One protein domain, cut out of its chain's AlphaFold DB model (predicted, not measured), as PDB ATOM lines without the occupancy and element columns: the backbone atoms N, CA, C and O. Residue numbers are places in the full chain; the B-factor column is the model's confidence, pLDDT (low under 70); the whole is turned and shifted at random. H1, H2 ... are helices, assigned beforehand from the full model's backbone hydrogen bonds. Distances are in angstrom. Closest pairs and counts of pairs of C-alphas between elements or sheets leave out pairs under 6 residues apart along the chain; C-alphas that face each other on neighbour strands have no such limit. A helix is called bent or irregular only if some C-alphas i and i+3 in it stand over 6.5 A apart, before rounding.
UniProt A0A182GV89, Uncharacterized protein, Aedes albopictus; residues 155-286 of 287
ATOM      1  N   GLY A 155     168.426 201.893 106.332       66.38
ATOM      2  CA  GLY A 155     168.436 201.925 107.797       66.38
ATOM      3  C   GLY A 155     167.333 201.087 108.466       66.38
ATOM      4  O   GLY A 155     167.383 200.905 109.684       66.38
ATOM      5  N   GLN A 156     166.344 200.599 107.702       70.06
ATOM      6  CA  GLN A 156     165.211 199.796 108.175       70.06
ATOM      7  C   GLN A 156     165.429 198.289 107.926       70.06
ATOM      8  O   GLN A 156     165.816 197.865 106.836       70.06
ATOM      9  N   CYS A 157     165.097 197.463 108.925       63.53
ATOM     10  CA  CYS A 157     165.414 196.026 108.974       63.53
ATOM     11  C   CYS A 157     164.897 195.191 107.784       63.53
ATOM     12  O   CYS A 157     165.583 194.293 107.302       63.53
ATOM     13  N   SER A 158     163.701 195.481 107.264       68.25
ATOM     14  CA  SER A 158     163.107 194.674 106.186       68.25
ATOM     15  C   SER A 158     163.717 194.940 104.803       68.25
ATOM     16  O   SER A 158     163.604 194.091 103.916       68.25
ATOM     17  N   LYS A 159     164.366 196.096 104.604       70.81
ATOM     18  CA  LYS A 159     164.945 196.522 103.318       70.81
ATOM     19  C   LYS A 159     166.450 196.284 103.241       70.81
ATOM     20  O   LYS A 159     166.943 195.903 102.178       70.81
ATOM     21  N   SER A 160     167.156 196.395 104.366       70.69
ATOM     22  CA  SER A 160     168.595 196.112 104.462       70.69
ATOM     23  C   SER A 160     168.937 194.664 104.080       70.69
ATOM     24  O   SER A 160     169.804 194.430 103.236       70.69
ATOM     25  N   GLY A 161     168.173 193.688 104.586       76.31
ATOM     26  CA  GLY A 161     168.368 192.269 104.264       76.31
ATOM     27  C   GLY A 161     168.156 191.933 102.781       76.31
ATOM     28  O   GLY A 161     168.834 191.066 102.235       76.31
ATOM     29  N   GLN A 162     167.262 192.648 102.088       80.00
ATOM     30  CA  GLN A 162     167.068 192.463 100.647       80.00
ATOM     31  C   GLN A 162     168.242 192.999  99.838       80.00
ATOM     32  O   GLN A 162     168.708 192.321  98.925       80.00
ATOM     33  N   LEU A 163     168.722 194.198 100.173       81.38
ATOM     34  CA  LEU A 163     169.899 194.785  99.534       81.38
ATOM     35  C   LEU A 163     171.132 193.906  99.732       81.38
ATOM     36  O   LEU A 163     171.874 193.690  98.775       81.38
ATOM     37  N   PHE A 164     171.306 193.352 100.935       82.12
ATOM     38  CA  PHE A 164     172.368 192.395 101.226       82.12
ATOM     39  C   PHE A 164     172.294 191.168 100.310       82.12
ATOM     40  O   PHE A 164     173.284 190.823  99.670       82.12
ATOM     41  N   GLU A 165     171.123 190.539 100.185       85.19
ATOM     42  CA  GLU A 165     170.966 189.360  99.327       85.19
ATOM     43  C   GLU A 165     171.199 189.665  97.841       85.19
ATOM     44  O   GLU A 165     171.826 188.862  97.146       85.19
ATOM     45  N   ILE A 166     170.742 190.821  97.347       85.81
ATOM     46  CA  ILE A 166     170.985 191.225  95.954       85.81
ATOM     47  C   ILE A 166     172.480 191.471  95.734       85.81
ATOM     48  O   ILE A 166     173.026 190.996  94.740       85.81
ATOM     49  N   ARG A 167     173.157 192.158  96.662       86.19
ATOM     50  CA  ARG A 167     174.605 192.393  96.588       86.19
ATOM     51  C   ARG A 167     175.385 191.086  96.611       86.19
ATOM     52  O   ARG A 167     176.219 190.871  95.744       86.19
ATOM     53  N   ARG A 168     175.070 190.191  97.552       87.88
ATOM     54  CA  ARG A 168     175.707 188.872  97.673       87.88
ATOM     55  C   ARG A 168     175.595 188.081  96.371       87.88
ATOM     56  O   ARG A 168     176.559 187.446  95.947       87.88
ATOM     57  N   LEU A 169     174.423 188.111  95.730       88.88
ATOM     58  CA  LEU A 169     174.231 187.505  94.412       88.88
ATOM     59  C   LEU A 169     175.045 188.227  93.333       88.88
ATOM     60  O   LEU A 169     175.682 187.562  92.522       88.88
ATOM     61  N   ALA A 170     175.056 189.560  93.326       88.56
ATOM     62  CA  ALA A 170     175.804 190.334  92.338       88.56
ATOM     63  C   ALA A 170     177.302 190.019  92.426       88.56
ATOM     64  O   ALA A 170     177.903 189.661  91.421       88.56
ATOM     65  N   GLU A 171     177.884 190.020  93.624       88.38
ATOM     66  CA  GLU A 171     179.290 189.678  93.859       88.38
ATOM     67  C   GLU A 171     179.622 188.241  93.456       88.38
ATOM     68  O   GLU A 171     180.614 188.012  92.765       88.38
ATOM     69  N   LYS A 172     178.762 187.275  93.815       91.06
ATOM     70  CA  LYS A 172     178.923 185.867  93.421       91.06
ATOM     71  C   LYS A 172     179.020 185.697  91.901       91.06
ATOM     72  O   LYS A 172     179.744 184.822  91.433       91.06
ATOM     73  N   HIS A 173     178.292 186.517  91.147       89.00
ATOM     74  CA  HIS A 173     178.286 186.503  89.686       89.00
ATOM     75  C   HIS A 173     179.168 187.602  89.072       89.00
ATOM     76  O   HIS A 173     179.021 187.906  87.892       89.00
ATOM     77  N   CYS A 174     180.082 188.208  89.841       87.81
ATOM     78  CA  CYS A 174     180.974 189.278  89.378       87.81
ATOM     79  C   CYS A 174     180.233 190.432  88.674       87.81
ATOM     80  O   CYS A 174     180.699 190.963  87.669       87.81
ATOM     81  N   TYR A 175     179.056 190.783  89.194       86.44
ATOM     82  CA  TYR A 175     178.134 191.797  88.679       86.44
ATOM     83  C   TYR A 175     177.595 191.514  87.264       86.44
ATOM     84  O   TYR A 175     176.961 192.375  86.654       86.44
ATOM     85  N   ASP A 176     177.764 190.289  86.758       85.81
ATOM     86  CA  ASP A 176     177.182 189.846  85.495       85.81
ATOM     87  C   ASP A 176     175.718 189.422  85.679       85.81
ATOM     88  O   ASP A 176     175.400 188.397  86.292       85.81
ATOM     89  N   VAL A 177     174.799 190.210  85.119       84.62
ATOM     90  CA  VAL A 177     173.346 189.973  85.188       84.62
ATOM     91  C   VAL A 177     172.917 188.978  84.103       84.62
ATOM     92  O   VAL A 177     172.113 189.267  83.213       84.62
ATOM     93  N   GLY A 178     173.496 187.781  84.159       86.38
ATOM     94  CA  GLY A 178     173.241 186.682  83.231       86.38
ATOM     95  C   GLY A 178     172.090 185.760  83.651       86.38
ATOM     96  O   GLY A 178     171.350 186.011  84.607       86.38
ATOM     97  N   PHE A 179     171.965 184.639  82.936       88.62
ATOM     98  CA  PHE A 179     170.948 183.616  83.198       88.62
ATOM     99  C   PHE A 179     171.048 183.032  84.615       88.62
ATOM    100  O   PHE A 179     170.036 182.947  85.311       88.62
ATOM    101  N   ASP A 180     172.256 182.668  85.057       90.81
ATOM    102  CA  ASP A 180     172.461 182.044  86.369       90.81
ATOM    103  C   ASP A 180     172.141 183.010  87.514       90.81
ATOM    104  O   ASP A 180     171.415 182.640  88.440       90.81
ATOM    105  N   PHE A 181     172.560 184.276  87.389       91.00
ATOM    106  CA  PHE A 181     172.175 185.340  88.317       91.00
ATOM    107  C   PHE A 181     170.646 185.448  88.423       91.00
ATOM    108  O   PHE A 181     170.080 185.404  89.518       91.00
ATOM    109  N   CYS A 182     169.952 185.521  87.282       91.50
ATOM    110  CA  CYS A 182     168.492 185.624  87.245       91.50
ATOM    111  C   CYS A 182     167.799 184.408  87.877       91.50
ATOM    112  O   CYS A 182     166.826 184.566  88.621       91.50
ATOM    113  N   LYS A 183     168.295 183.197  87.601       92.31
ATOM    114  CA  LYS A 183     167.773 181.938  88.146       92.31
ATOM    115  C   LYS A 183     167.869 181.898  89.671       92.31
ATOM    116  O   LYS A 183     166.880 181.571  90.339       92.31
ATOM    117  N   GLU A 184     169.026 182.247  90.230       92.12
ATOM    118  CA  GLU A 184     169.225 182.289  91.682       92.12
ATOM    119  C   GLU A 184     168.392 183.394  92.337       92.12
ATOM    120  O   GLU A 184     167.687 183.141  93.316       92.12
ATOM    121  N   MET A 185     168.379 184.589  91.741       90.00
ATOM    122  CA  MET A 185     167.571 185.719  92.202       90.00
ATOM    123  C   MET A 185     166.074 185.372  92.262       90.00
ATOM    124  O   MET A 185     165.381 185.691  93.233       90.00
ATOM    125  N   CYS A 186     165.551 184.691  91.240       87.56
ATOM    126  CA  CYS A 186     164.141 184.303  91.192       87.56
ATOM    127  C   CYS A 186     163.799 183.248  92.248       87.56
ATOM    128  O   CYS A 186     162.731 183.331  92.857       87.56
ATOM    129  N   SER A 187     164.726 182.326  92.512       87.50
ATOM    130  CA  SER A 187     164.590 181.267  93.520       87.50
ATOM    131  C   SER A 187     164.754 181.777  94.960       87.50
ATOM    132  O   SER A 187     164.329 181.109  95.904       87.50
ATOM    133  N   ASN A 188     165.342 182.965  95.149       83.81
ATOM    134  CA  ASN A 188     165.553 183.554  96.465       83.81
ATOM    135  C   ASN A 188     164.223 184.040  97.078       83.81
ATOM    136  O   ASN A 188     163.588 184.980  96.578       83.81
ATOM    137  N   LYS A 189     163.817 183.391  98.178       80.62
ATOM    138  CA  LYS A 189     162.588 183.695  98.933       80.62
ATOM    139  C   LYS A 189     162.656 185.033  99.670       80.62
ATOM    140  O   LYS A 189     161.613 185.641  99.870       80.62
ATOM    141  N   SER A 190     163.851 185.493 100.032       75.06
ATOM    142  CA  SER A 190     164.078 186.736 100.781       75.06
ATOM    143  C   SER A 190     163.877 187.990  99.920       75.06
ATOM    144  O   SER A 190     163.655 189.083 100.434       75.06
ATOM    145  N   MET A 191     163.911 187.849  98.590       72.19
ATOM    146  CA  MET A 191     163.615 188.944  97.669       72.19
ATOM    147  C   MET A 191     162.109 189.068  97.404       72.19
ATOM    148  O   MET A 191     161.541 188.315  96.604       72.19
ATOM    149  N   PHE A 192     161.476 190.072  98.016       68.38
ATOM    150  CA  PHE A 192     160.026 190.304  97.925       68.38
ATOM    151  C   PHE A 192     159.625 191.282  96.806       68.38
ATOM    152  O   PHE A 192     158.468 191.281  96.381       68.38
ATOM    153  N   CYS A 193     160.560 192.081  96.275       79.31
ATOM    154  CA  CYS A 193     160.263 193.035  95.205       79.31
ATOM    155  C   CYS A 193     160.103 192.330  93.842       79.31
ATOM    156  O   CYS A 193     161.048 192.194  93.061       79.31
ATOM    157  N   LYS A 194     158.880 191.868  93.548       85.25
ATOM    158  CA  LYS A 194     158.540 191.191  92.282       85.25
ATOM    159  C   LYS A 194     158.850 192.055  91.060       85.25
ATOM    160  O   LYS A 194     159.358 191.544  90.070       85.25
ATOM    161  N   SER A 195     158.562 193.352  91.133       89.31
ATOM    162  CA  SER A 195     158.777 194.272  90.015       89.31
ATOM    163  C   SER A 195     160.261 194.491  89.713       89.31
ATOM    164  O   SER A 195     160.603 194.686  88.555       89.31
ATOM    165  N   LEU A 196     161.151 194.439  90.711       87.94
ATOM    166  CA  LEU A 196     162.600 194.482  90.492       87.94
ATOM    167  C   LEU A 196     163.099 193.186  89.838       87.94
ATOM    168  O   LEU A 196     163.869 193.245  88.884       87.94
ATOM    169  N   LYS A 197     162.611 192.021  90.296       89.25
ATOM    170  CA  LYS A 197     162.943 190.727  89.674       89.25
ATOM    171  C   LYS A 197     162.571 190.705  88.189       89.25
ATOM    172  O   LYS A 197     163.373 190.270  87.371       89.25
ATOM    173  N   VAL A 198     161.367 191.175  87.853       92.25
ATOM    174  CA  VAL A 198     160.888 191.232  86.464       92.25
ATOM    175  C   VAL A 198     161.799 192.106  85.607       92.25
ATOM    176  O   VAL A 198     162.250 191.639  84.565       92.25
ATOM    177  N   ASP A 199     162.119 193.321  86.054       92.31
ATOM    178  CA  ASP A 199     162.971 194.228  85.280       92.31
ATOM    179  C   ASP A 199     164.361 193.640  85.037       92.31
ATOM    180  O   ASP A 199     164.851 193.695  83.914       92.31
ATOM    181  N   ILE A 200     164.973 193.029  86.055       90.62
ATOM    182  CA  ILE A 200     166.286 192.382  85.946       90.62
ATOM    183  C   ILE A 200     166.252 191.216  84.948       90.62
ATOM    184  O   ILE A 200     167.138 191.092  84.103       90.62
ATOM    185  N   VAL A 201     165.220 190.367  85.009       93.00
ATOM    186  CA  VAL A 201     165.066 189.244  84.069       93.00
ATOM    187  C   VAL A 201     164.868 189.757  82.645       93.00
ATOM    188  O   VAL A 201     165.497 189.252  81.713       93.00
ATOM    189  N   MET A 202     164.023 190.775  82.460       93.69
ATOM    190  CA  MET A 202     163.816 191.396  81.151       93.69
ATOM    191  C   MET A 202     165.096 192.050  80.635       93.69
ATOM    192  O   MET A 202     165.414 191.903  79.458       93.69
ATOM    193  N   TYR A 203     165.848 192.719  81.505       91.38
ATOM    194  CA  TYR A 203     167.127 193.328  81.175       91.38
ATOM    195  C   TYR A 203     168.112 192.275  80.661       91.38
ATOM    196  O   TYR A 203     168.612 192.404  79.545       91.38
ATOM    197  N   SER A 204     168.290 191.174  81.398       89.88
ATOM    198  CA  SER A 204     169.147 190.051  80.993       89.88
ATOM    199  C   SER A 204     168.709 189.422  79.662       89.88
ATOM    200  O   SER A 204     169.530 189.144  78.785       89.88
ATOM    201  N   ALA A 205     167.402 189.238  79.457       90.75
ATOM    202  CA  ALA A 205     166.873 188.707  78.202       90.75
ATOM    203  C   ALA A 205     167.170 189.636  77.010       90.75
ATOM    204  O   ALA A 205     167.625 189.174  75.964       90.75
ATOM    205  N   MET A 206     166.963 190.946  77.175       89.38
ATOM    206  CA  MET A 206     167.221 191.938  76.123       89.38
ATOM    207  C   MET A 206     168.719 192.080  75.826       89.38
ATOM    208  O   MET A 206     169.089 192.214  74.660       89.38
ATOM    209  N   GLN A 207     169.574 191.977  76.848       86.44
ATOM    210  CA  GLN A 207     171.032 191.918  76.702       86.44
ATOM    211  C   GLN A 207     171.475 190.742  75.827       86.44
ATOM    212  O   GLN A 207     172.254 190.913  74.887       86.44
ATOM    213  N   ASN A 208     170.916 189.553  76.066       84.88
ATOM    214  CA  ASN A 208     171.190 188.383  75.232       84.88
ATOM    215  C   ASN A 208     170.718 188.589  73.785       84.88
ATOM    216  O   ASN A 208     171.474 188.325  72.852       84.88
ATOM    217  N   CYS A 209     169.524 189.160  73.577       85.38
ATOM    218  CA  CYS A 209     169.065 189.521  72.232       85.38
ATOM    219  C   CYS A 209     169.995 190.533  71.537       85.38
ATOM    220  O   CYS A 209     170.187 190.466  70.320       85.38
ATOM    221  N   LEU A 210     170.568 191.480  72.289       84.88
ATOM    222  CA  LEU A 210     171.510 192.464  71.759       84.88
ATOM    223  C   LEU A 210     172.819 191.794  71.336       84.88
ATOM    224  O   LEU A 210     173.304 192.092  70.244       84.88
ATOM    225  N   LYS A 211     173.342 190.876  72.156       80.75
ATOM    226  CA  LYS A 211     174.551 190.089  71.875       80.75
ATOM    227  C   LYS A 211     174.406 189.250  70.603       80.75
ATOM    228  O   LYS A 211     175.280 189.286  69.738       80.75
ATOM    229  N   ASP A 212     173.278 188.563  70.439       79.25
ATOM    230  CA  ASP A 212     173.005 187.770  69.232       79.25
ATOM    231  C   ASP A 212     172.976 188.644  67.968       79.25
ATOM    232  O   ASP A 212     173.486 188.262  66.911       79.25
ATOM    233  N   ARG A 213     172.408 189.854  68.071       82.19
ATOM    234  CA  ARG A 213     172.377 190.826  66.970       82.19
ATOM    235  C   ARG A 213     173.752 191.442  66.696       82.19
ATOM    236  O   ARG A 213     174.066 191.721  65.541       82.19
ATOM    237  N   SER A 214     174.562 191.694  67.721       76.44
ATOM    238  CA  SER A 214     175.828 192.419  67.583       76.44
ATOM    239  C   SER A 214     176.963 191.565  67.023       76.44
ATOM    240  O   SER A 214     177.722 192.064  66.193       76.44
ATOM    241  N   ILE A 215     177.020 190.274  67.382       69.38
ATOM    242  CA  ILE A 215     177.908 189.277  66.749       69.38
ATOM    243  C   ILE A 215     177.746 189.323  65.228       69.38
ATOM    244  O   ILE A 215     178.709 189.221  64.472       69.38
ATOM    245  N   PHE A 216     176.512 189.518  64.779       65.75
ATOM    246  CA  PHE A 216     176.187 189.572  63.371       65.75
ATOM    247  C   PHE A 216     176.556 190.897  62.706       65.75
ATOM    248  O   PHE A 216     177.115 190.890  61.613       65.75
ATOM    249  N   LEU A 217     176.239 192.032  63.340       69.38
ATOM    250  CA  LEU A 217     176.570 193.357  62.798       69.38
ATOM    251  C   LEU A 217     178.077 193.630  62.776       69.38
ATOM    252  O   LEU A 217     178.480 194.650  62.222       69.38
ATOM    253  N   ARG A 218     178.894 192.748  63.377       66.94
ATOM    254  CA  ARG A 218     180.339 192.950  63.585       66.94
ATOM    255  C   ARG A 218     180.620 194.298  64.254       66.94
ATOM    256  O   ARG A 218     181.612 194.961  63.979       66.94
ATOM    257  N   ASP A 219     179.682 194.735  65.089       65.69
ATOM    258  CA  ASP A 219     179.741 196.028  65.756       65.69
ATOM    259  C   ASP A 219     180.580 195.888  67.021       65.69
ATOM    260  O   ASP A 219     180.018 195.834  68.103       65.69
ATOM    261  N   ASP A 220     181.907 195.817  66.926       55.59
ATOM    262  CA  ASP A 220     182.792 195.609  68.092       55.59
ATOM    263  C   ASP A 220     182.560 196.619  69.239       55.59
ATOM    264  O   ASP A 220     182.907 196.366  70.395       55.59
ATOM    265  N   LYS A 221     181.884 197.745  68.962       56.34
ATOM    266  CA  LYS A 221     181.452 198.724  69.970       56.34
ATOM    267  C   LYS A 221     180.320 198.215  70.871       56.34
ATOM    268  O   LYS A 221     180.010 198.873  71.866       56.34
ATOM    269  N   TRP A 222     179.707 197.060  70.586       56.75
ATOM    270  CA  TRP A 222     178.709 196.435  71.460       56.75
ATOM    271  C   TRP A 222     179.300 196.095  72.828       56.75
ATOM    272  O   TRP A 222     178.654 196.376  73.835       56.75
ATOM    273  N   ALA A 223     180.536 195.588  72.867       53.31
ATOM    274  CA  ALA A 223     181.216 195.209  74.104       53.31
ATOM    275  C   ALA A 223     181.460 196.419  75.026       53.31
ATOM    276  O   ALA A 223     181.233 196.335  76.227       53.31
ATOM    277  N   ILE A 224     181.793 197.583  74.453       54.91
ATOM    278  CA  ILE A 224     182.018 198.831  75.208       54.91
ATOM    279  C   ILE A 224     180.733 199.303  75.913       54.91
ATOM    280  O   ILE A 224     180.786 199.881  76.998       54.91
ATOM    281  N   GLY A 225     179.565 199.070  75.301       56.34
ATOM    282  CA  GLY A 225     178.270 199.356  75.925       56.34
ATOM    283  C   GLY A 225     177.967 198.430  77.104       56.34
ATOM    284  O   GLY A 225     177.486 198.904  78.128       56.34
ATOM    285  N   LEU A 226     178.323 197.147  76.979       57.22
ATOM    286  CA  LEU A 226     178.108 196.147  78.025       57.22
ATOM    287  C   LEU A 226     178.960 196.374  79.263       57.22
ATOM    288  O   LEU A 226     178.474 196.161  80.367       57.22
ATOM    289  N   ASP A 227     180.209 196.806  79.104       59.09
ATOM    290  CA  ASP A 227     181.080 197.040  80.258       59.09
ATOM    291  C   ASP A 227     180.563 198.205  81.116       59.09
ATOM    292  O   ASP A 227     180.526 198.100  82.340       59.09
ATOM    293  N   LYS A 228     180.033 199.270  80.491       63.16
ATOM    294  CA  LYS A 228     179.341 200.359  81.213       63.16
ATOM    295  C   LYS A 228     178.088 199.880  81.945       63.16
ATOM    296  O   LYS A 228     177.710 200.429  82.973       63.16
ATOM    297  N   GLU A 229     177.428 198.878  81.390       61.59
ATOM    298  CA  GLU A 229     176.184 198.317  81.897       61.59
ATOM    299  C   GLU A 229     176.412 197.301  83.028       61.59
ATOM    300  O   GLU A 229     175.665 197.311  84.005       61.59
ATOM    301  N   LYS A 230     177.491 196.511  82.972       62.28
ATOM    302  CA  LYS A 230     177.980 195.686  84.092       62.28
ATOM    303  C   LYS A 230     178.384 196.539  85.292       62.28
ATOM    304  O   LYS A 230     178.100 196.179  86.433       62.28
ATOM    305  N   GLN A 231     178.959 197.711  85.024       73.06
ATOM    306  CA  GLN A 231     179.347 198.669  86.057       73.06
ATOM    307  C   GLN A 231     178.142 199.237  86.835       73.06
ATOM    308  O   GLN A 231     178.290 199.683  87.969       73.06
ATOM    309  N   MET A 232     176.924 199.163  86.281       79.44
ATOM    310  CA  MET A 232     175.711 199.736  86.875       79.44
ATOM    311  C   MET A 232     175.411 199.222  88.289       79.44
ATOM    312  O   MET A 232     175.139 200.025  89.183       79.44
ATOM    313  N   LEU A 233     175.407 197.897  88.490       80.69
ATOM    314  CA  LEU A 233     175.103 197.310  89.800       80.69
ATOM    315  C   LEU A 233     176.239 197.553  90.789       80.69
ATOM    316  O   LEU A 233     175.980 197.819  91.960       80.69
ATOM    317  N   GLU A 234     177.482 197.473  90.321       86.19
ATOM    318  CA  GLU A 234     178.654 197.700  91.159       86.19
ATOM    319  C   GLU A 234     178.687 199.140  91.688       86.19
ATOM    320  O   GLU A 234     178.810 199.352  92.896       86.19
ATOM    321  N   ASP A 235     178.501 200.128  90.809       85.12
ATOM    322  CA  ASP A 235     178.466 201.546  91.175       85.12
ATOM    323  C   ASP A 235     177.291 201.859  92.100       85.12
ATOM    324  O   ASP A 235     177.448 202.573  93.095       85.12
ATOM    325  N   PHE A 236     176.121 201.278  91.815       84.81
ATOM    326  CA  PHE A 236     174.955 201.404  92.680       84.81
ATOM    327  C   PHE A 236     175.255 200.901  94.099       84.81
ATOM    328  O   PHE A 236     175.008 201.618  95.074       84.81
ATOM    329  N   PHE A 237     175.795 199.685  94.229       83.31
ATOM    330  CA  PHE A 237     176.067 199.118  95.544       83.31
ATOM    331  C   PHE A 237     177.150 199.904  96.274       83.31
ATOM    332  O   PHE A 237     176.949 200.203  97.446       83.31
ATOM    333  N   LYS A 238     178.226 200.338  95.605       84.62
ATOM    334  CA  LYS A 238     179.231 201.229  96.214       84.62
ATOM    335  C   LYS A 238     178.589 202.489  96.810       84.62
ATOM    336  O   LYS A 238     178.832 202.796  97.978       84.62
ATOM    337  N   ALA A 239     177.712 203.159  96.061       84.75
ATOM    338  CA  ALA A 239     177.038 204.374  96.519       84.75
ATOM    339  C   ALA A 239     176.095 204.126  97.712       84.75
ATOM    340  O   ALA A 239     176.102 204.883  98.687       84.75
ATOM    341  N   VAL A 240     175.293 203.056  97.673       82.88
ATOM    342  CA  VAL A 240     174.381 202.721  98.782       82.88
ATOM    343  C   VAL A 240     175.137 202.270 100.025       82.88
ATOM    344  O   VAL A 240     174.750 202.651 101.129       82.88
ATOM    345  N   MET A 241     176.230 201.523  99.867       79.75
ATOM    346  CA  MET A 241     177.098 201.131 100.978       79.75
ATOM    347  C   MET A 241     177.639 202.348 101.721       79.75
ATOM    348  O   MET A 241     177.577 202.408 102.949       79.75
ATOM    349  N   GLU A 242     178.154 203.322 100.977       83.31
ATOM    350  CA  GLU A 242     178.702 204.549 101.545       83.31
ATOM    351  C   GLU A 242     177.614 205.371 102.247       83.31
ATOM    352  O   GLU A 242     177.796 205.805 103.387       83.31
ATOM    353  N   LYS A 243     176.440 205.507 101.619       82.62
ATOM    354  CA  LYS A 243     175.287 206.190 102.215       82.62
ATOM    355  C   LYS A 243     174.824 205.523 103.514       82.62
ATOM    356  O   LYS A 243     174.645 206.214 104.516       82.62
ATOM    357  N   HIS A 244     174.652 204.200 103.511       80.38
ATOM    358  CA  HIS A 244     174.218 203.431 104.683       80.38
ATOM    359  C   HIS A 244     175.239 203.511 105.817       80.38
ATOM    360  O   HIS A 244     174.885 203.775 106.964       80.38
ATOM    361  N   ARG A 245     176.530 203.379 105.490       80.94
ATOM    362  CA  ARG A 245     177.624 203.554 106.451       80.94
ATOM    363  C   ARG A 245     177.571 204.928 107.116       80.94
ATOM    364  O   ARG A 245     177.623 205.004 108.340       80.94
ATOM    365  N   ASN A 246     177.432 205.996 106.334       83.94
ATOM    366  CA  ASN A 246     177.353 207.358 106.862       83.94
ATOM    367  C   ASN A 246     176.110 207.567 107.742       83.94
ATOM    368  O   ASN A 246     176.200 208.220 108.781       83.94
ATOM    369  N   LEU A 247     174.971 206.971 107.369       81.56
ATOM    370  CA  LEU A 247     173.739 207.003 108.160       81.56
ATOM    371  C   LEU A 247     173.927 206.349 109.542       81.56
ATOM    372  O   LEU A 247     173.553 206.935 110.562       81.56
ATOM    373  N   LEU A 248     174.522 205.150 109.575       79.88
ATOM    374  CA  LEU A 248     174.775 204.411 110.812       79.88
ATOM    375  C   LEU A 248     175.804 205.124 111.697       79.88
ATOM    376  O   LEU A 248     175.559 205.292 112.891       79.88
ATOM    377  N   LEU A 249     176.911 205.607 111.118       82.88
ATOM    378  CA  LEU A 249     177.941 206.350 111.854       82.88
ATOM    379  C   LEU A 249     177.391 207.654 112.448       82.88
ATOM    380  O   LEU A 249     177.656 207.952 113.607       82.88
ATOM    381  N   GLY A 250     176.559 208.391 111.705       81.75
ATOM    382  CA  GLY A 250     175.919 209.615 112.203       81.75
ATOM    383  C   GLY A 250     174.900 209.389 113.325       81.75
ATOM    384  O   GLY A 250     174.458 210.348 113.954       81.75
ATOM    385  N   SER A 251     174.525 208.136 113.584       77.06
ATOM    386  CA  SER A 251     173.497 207.764 114.560       77.06
ATOM    387  C   SER A 251     174.034 206.964 115.748       77.06
ATOM    388  O   SER A 251     173.262 206.629 116.647       77.06
ATOM    389  N   CYS A 252     175.330 206.643 115.747       76.44
ATOM    390  CA  CYS A 252     175.994 205.839 116.769       76.44
ATOM    391  C   CYS A 252     176.724 206.701 117.813       76.44
ATOM    392  O   CYS A 252     176.934 207.898 117.623       76.44
ATOM    393  N   SER A 253     177.102 206.099 118.945       75.69
ATOM    394  CA  SER A 253     177.933 206.767 119.956       75.69
ATOM    395  C   SER A 253     179.399 206.862 119.499       75.69
ATOM    396  O   SER A 253     179.837 206.008 118.732       75.69
ATOM    397  N   PRO A 254     180.210 207.804 120.024       77.44
ATOM    398  CA  PRO A 254     181.626 207.930 119.644       77.44
ATOM    399  C   PRO A 254     182.466 206.660 119.876       77.44
ATOM    400  O   PRO A 254     183.426 206.396 119.153       77.44
ATOM    401  N   LEU A 255     182.103 205.859 120.885       72.06
ATOM    402  CA  LEU A 255     182.735 204.568 121.185       72.06
ATOM    403  C   LEU A 255     182.426 203.532 120.096       72.06
ATOM    404  O   LEU A 255     183.338 202.896 119.573       72.06
ATOM    405  N   MET A 256     181.157 203.418 119.704       74.94
ATOM    406  CA  MET A 256     180.724 202.490 118.661       74.94
ATOM    407  C   MET A 256     181.119 202.960 117.256       74.94
ATOM    408  O   MET A 256     181.388 202.135 116.390       74.94
ATOM    409  N   GLU A 257     181.242 204.268 117.035       79.44
ATOM    410  CA  GLU A 257     181.723 204.848 115.779       79.44
ATOM    411  C   GLU A 257     183.123 204.335 115.424       79.44
ATOM    412  O   GLU A 257     183.386 203.970 114.278       79.44
ATOM    413  N   ASN A 258     184.016 204.256 116.416       79.06
ATOM    414  CA  ASN A 258     185.374 203.749 116.232       79.06
ATOM    415  C   ASN A 258     185.412 202.250 115.912       79.06
ATOM    416  O   ASN A 258     186.277 201.823 115.147       79.06
ATOM    417  N   GLU A 259     184.483 201.462 116.456       77.12
ATOM    418  CA  GLU A 259     184.371 200.029 116.157       77.12
ATOM    419  C   GLU A 259     183.721 199.784 114.791       77.12
ATOM    420  O   GLU A 259     184.258 199.037 113.973       77.12
ATOM    421  N   LEU A 260     182.641 200.503 114.472       76.44
ATOM    422  CA  LEU A 260     182.003 200.459 113.156       76.44
ATOM    423  C   LEU A 260     182.981 200.885 112.058       76.44
ATOM    424  O   LEU A 260     183.053 200.247 111.013       76.44
ATOM    425  N   LYS A 261     183.809 201.913 112.283       80.75
ATOM    426  CA  LYS A 261     184.825 202.347 111.309       80.75
ATOM    427  C   LYS A 261     185.812 201.244 110.904       80.75
ATOM    428  O   LYS A 261     186.302 201.303 109.776       80.75
ATOM    429  N   LYS A 262     186.077 200.269 111.780       80.88
ATOM    430  CA  LYS A 262     186.977 199.124 111.540       80.88
ATOM    431  C   LYS A 262     186.278 197.933 110.874       80.88
ATOM    432  O   LYS A 262     186.950 196.983 110.489       80.88
ATOM    433  N   MET A 263     184.952 197.958 110.779       77.12
ATOM    434  CA  MET A 263     184.150 196.865 110.243       77.12
ATOM    435  C   MET A 263     184.220 196.832 108.713       77.12
ATOM    436  O   MET A 263     184.205 197.875 108.053       77.12
ATOM    437  N   ASP A 264     184.270 195.627 108.145       74.62
ATOM    438  CA  ASP A 264     184.223 195.447 106.694       74.62
ATOM    439  C   ASP A 264     182.920 196.011 106.126       74.62
ATOM    440  O   ASP A 264     181.848 195.850 106.723       74.62
ATOM    441  N   ALA A 265     183.007 196.633 104.943       68.38
ATOM    442  CA  ALA A 265     181.869 197.245 104.263       68.38
ATOM    443  C   ALA A 265     180.679 196.277 104.198       68.38
ATOM    444  O   ALA A 265     179.556 196.641 104.519       68.38
ATOM    445  N   ASP A 266     180.931 195.006 103.908       66.06
ATOM    446  CA  ASP A 266     179.905 193.987 103.681       66.06
ATOM    447  C   ASP A 266     178.987 193.749 104.870       66.06
ATOM    448  O   ASP A 266     177.815 193.400 104.710       66.06
ATOM    449  N   ARG A 267     179.519 193.954 106.071       70.44
ATOM    450  CA  ARG A 267     178.785 193.712 107.302       70.44
ATOM    451  C   ARG A 267     177.928 194.912 107.702       70.44
ATOM    452  O   ARG A 267     177.007 194.739 108.493       70.44
ATOM    453  N   PHE A 268     178.157 196.095 107.122       72.44
ATOM    454  CA  PHE A 268     177.327 197.274 107.385       72.44
ATOM    455  C   PHE A 268     175.882 197.091 106.919       72.44
ATOM    456  O   PHE A 268     174.978 197.546 107.609       72.44
ATOM    457  N   LEU A 269     175.631 196.401 105.797       70.81
ATOM    458  CA  LEU A 269     174.257 196.158 105.319       70.81
ATOM    459  C   LEU A 269     173.439 195.248 106.236       70.81
ATOM    460  O   LEU A 269     172.216 195.231 106.136       70.81
ATOM    461  N   LEU A 270     174.094 194.485 107.112       73.88
ATOM    462  CA  LEU A 270     173.415 193.648 108.098       73.88
ATOM    463  C   LEU A 270     173.005 194.440 109.343       73.88
ATOM    464  O   LEU A 270     172.159 193.974 110.096       73.88
ATOM    465  N   LEU A 271     173.587 195.626 109.542       75.94
ATOM    466  CA  LEU A 271     173.271 196.508 110.654       75.94
ATOM    467  C   LEU A 271     172.162 197.482 110.271       75.94
ATOM    468  O   LEU A 271     172.155 198.073 109.189       75.94
ATOM    469  N   THR A 272     171.246 197.687 111.201       78.25
ATOM    470  CA  THR A 272     170.158 198.652 111.107       78.25
ATOM    471  C   THR A 272     170.372 199.794 112.088       78.25
ATOM    472  O   THR A 272     171.165 199.727 113.031       78.25
ATOM    473  N   MET A 273     169.600 200.861 111.901       77.00
ATOM    474  CA  MET A 273     169.574 201.975 112.845       77.00
ATOM    475  C   MET A 273     169.103 201.557 114.244       77.00
ATOM    476  O   MET A 273     169.452 202.220 115.217       77.00
ATOM    477  N   ALA A 274     168.288 200.502 114.347       75.56
ATOM    478  CA  ALA A 274     167.834 199.972 115.628       75.56
ATOM    479  C   ALA A 274     168.977 199.253 116.354       75.56
ATOM    480  O   ALA A 274     169.222 199.563 117.513       75.56
ATOM    481  N   ASP A 275     169.745 198.414 115.653       75.31
ATOM    482  CA  ASP A 275     170.873 197.669 116.236       75.31
ATOM    483  C   ASP A 275     171.909 198.617 116.856       75.31
ATOM    484  O   ASP A 275     172.362 198.445 117.986       75.31
ATOM    485  N   VAL A 276     172.213 199.698 116.137       74.06
ATOM    486  CA  VAL A 276     173.163 200.732 116.565       74.06
ATOM    487  C   VAL A 276     172.599 201.614 117.696       74.06
ATOM    488  O   VAL A 276     173.354 202.230 118.444       74.06
ATOM    489  N   LYS A 277     171.276 201.675 117.878       71.38
ATOM    490  CA  LYS A 277     170.646 202.402 118.995       71.38
ATOM    491  C   LYS A 277     170.402 201.526 120.224       71.38
ATOM    492  O   LYS A 277     170.429 202.048 121.332       71.38
ATOM    493  N   GLU A 278     170.171 200.226 120.067       61.66
ATOM    494  CA  GLU A 278     169.926 199.309 121.187       61.66
ATOM    495  C   GLU A 278     171.204 198.951 121.949       61.66
ATOM    496  O   GLU A 278     171.173 198.902 123.180       61.66
ATOM    497  N   ILE A 279     172.344 198.817 121.260       55.69
ATOM    498  CA  ILE A 279     173.656 198.638 121.913       55.69
ATOM    499  C   ILE A 279     173.947 199.808 122.877       55.69
ATOM    500  O   ILE A 279     174.445 199.609 123.980       55.69
ATOM    501  N   PHE A 280     173.505 201.021 122.531       49.44
ATOM    502  CA  PHE A 280     173.621 202.208 123.385       49.44
ATOM    503  C   PHE A 280     172.764 202.153 124.664       49.44
ATOM    504  O   PHE A 280     173.111 202.772 125.672       49.44
ATOM    505  N   CYS A 281     171.640 201.431 124.648       48.50
ATOM    506  CA  CYS A 281     170.822 201.239 125.846       48.50
ATOM    507  C   CYS A 281     171.471 200.250 126.824       48.50
ATOM    508  O   CYS A 281     171.319 200.422 128.029       48.50
ATOM    509  N   TRP A 282     172.224 199.262 126.331       43.47
ATOM    510  CA  TRP A 282     172.952 198.311 127.176       43.47
ATOM    511  C   TRP A 282     174.136 198.961 127.912       43.47
ATOM    512  O   TRP A 282     174.232 198.816 129.130       43.47
ATOM    513  N   ASP A 283     174.941 199.781 127.227       47.03
ATOM    514  CA  ASP A 283     176.098 200.483 127.825       47.03
ATOM    515  C   ASP A 283     175.706 201.525 128.895       47.03
ATOM    516  O   ASP A 283     176.521 201.927 129.723       47.03
ATOM    517  N   ARG A 284     174.447 201.990 128.904       47.12
ATOM    518  CA  ARG A 284     173.919 202.876 129.962       47.12
ATOM    519  C   ARG A 284     173.365 202.130 131.174       47.12
ATOM    520  O   ARG A 284     173.249 202.733 132.238       47.12
ATOM    521  N   VAL A 285     172.972 200.869 131.011       45.94
ATOM    522  CA  VAL A 285     172.391 200.041 132.083       45.94
ATOM    523  C   VAL A 285     173.476 199.237 132.805       45.94
ATOM    524  O   VAL A 285     173.334 198.957 133.996       45.94
ATOM    525  N   HIS A 286     174.587 198.942 132.129       41.91
ATOM    526  CA  HIS A 286     175.740 198.244 132.689       41.91
ATOM    527  C   HIS A 286     177.053 198.951 132.297       41.91
ATOM    528  O   HIS A 286     177.646 198.578 131.288       41.91
TER     529      HIS A 286
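What this domain is: This is residues 155 to 286 of the 287 residues of an uncharacterized protein of Aedes albopictus (UniProt A0A182GV89). Picture a long, narrow, loose arrangement of helices: H3 and the bent helix H4 make a long V, joined at its point by a tight link; at the open end H2 packs on residues 197 to 204 of H3, and H1, the helix nearest the middle of the whole, folds back on H2 with residues 166 to 170. Beyond the turn's opposite end, H5 folds back on the end of H4b, the short H6 packs on the side of H4b, and H7 runs on along the long axis, with residues 281 to 286 sticking out. The printed part has 132 residues with seven named helices, H1 to H7 in chain order, and no named strand, an all helix class. It is loose, with a radius of gyration of the C-alphas of 19.1 A and spans of 69 by 29 by 19 A.

Where its parts are: Find C-alpha 157 at (165.414, 196.026, 108.974); from there H1 runs to residue 172. H1 is neither bent nor irregular, but only just: C-alphas 158 and 161 are 6.1 A apart. Next come H2, residues 179 to 187, 12.3 A, and H3, residues 194 to 217, 34.6 A, which ends at C-alpha 217 at (176.570, 193.357, 62.798). H4, residues 221 to 249, was assigned by its hydrogen bonds as one helix but is bent: C-alphas 230 and 233 are 6.6 A apart, and its arms, H4a to residue 230 and H4b from 233, stand at a shallow tilt of 23 degrees. Then look for H5, residues 254 to 261, H6, residues 265 to 268, and H7, residues 273 to 285, which ends at C-alpha 285 at (172.391, 200.041, 132.083).

How they stand to each other: Begin at H1, which with residues 166 to 170 touches H2 in a hairpin, closest at the C-alphas of Leu 169 and Phe 181, 6.8 A. H2 and H3 form a hairpin too, at a shallow tilt of 12 degrees, closest at the C-alphas of Cys 182 and Val 201, 5.9 A. H3 and H4a are close but not clearly touching. H1 and H4b only just touch, with 3 pairs of C-alphas within 8 A, at a steep tilt of 39 degrees. H4b touches H6, closest at the C-alphas of Arg 245 and Phe 268, 6.4 A. Every O i to N i+4 pair is within hydrogen-bond range in H2 and H4b, but 10 of 12 in H1, 19 of 20 in H3, 5 of 6 in H4a, 2 of 4 in H5 and 6 of 9 in H7; H6 is too short for such a pair.

The domain as a whole: The C-alphas of Leu 217 and His 286, the two farthest apart, are 70.1 A apart. The printed part has no cut, and no link is long. Confidence is low, under 70, in 31 residues, among them 215 to 230 and 278 to 286.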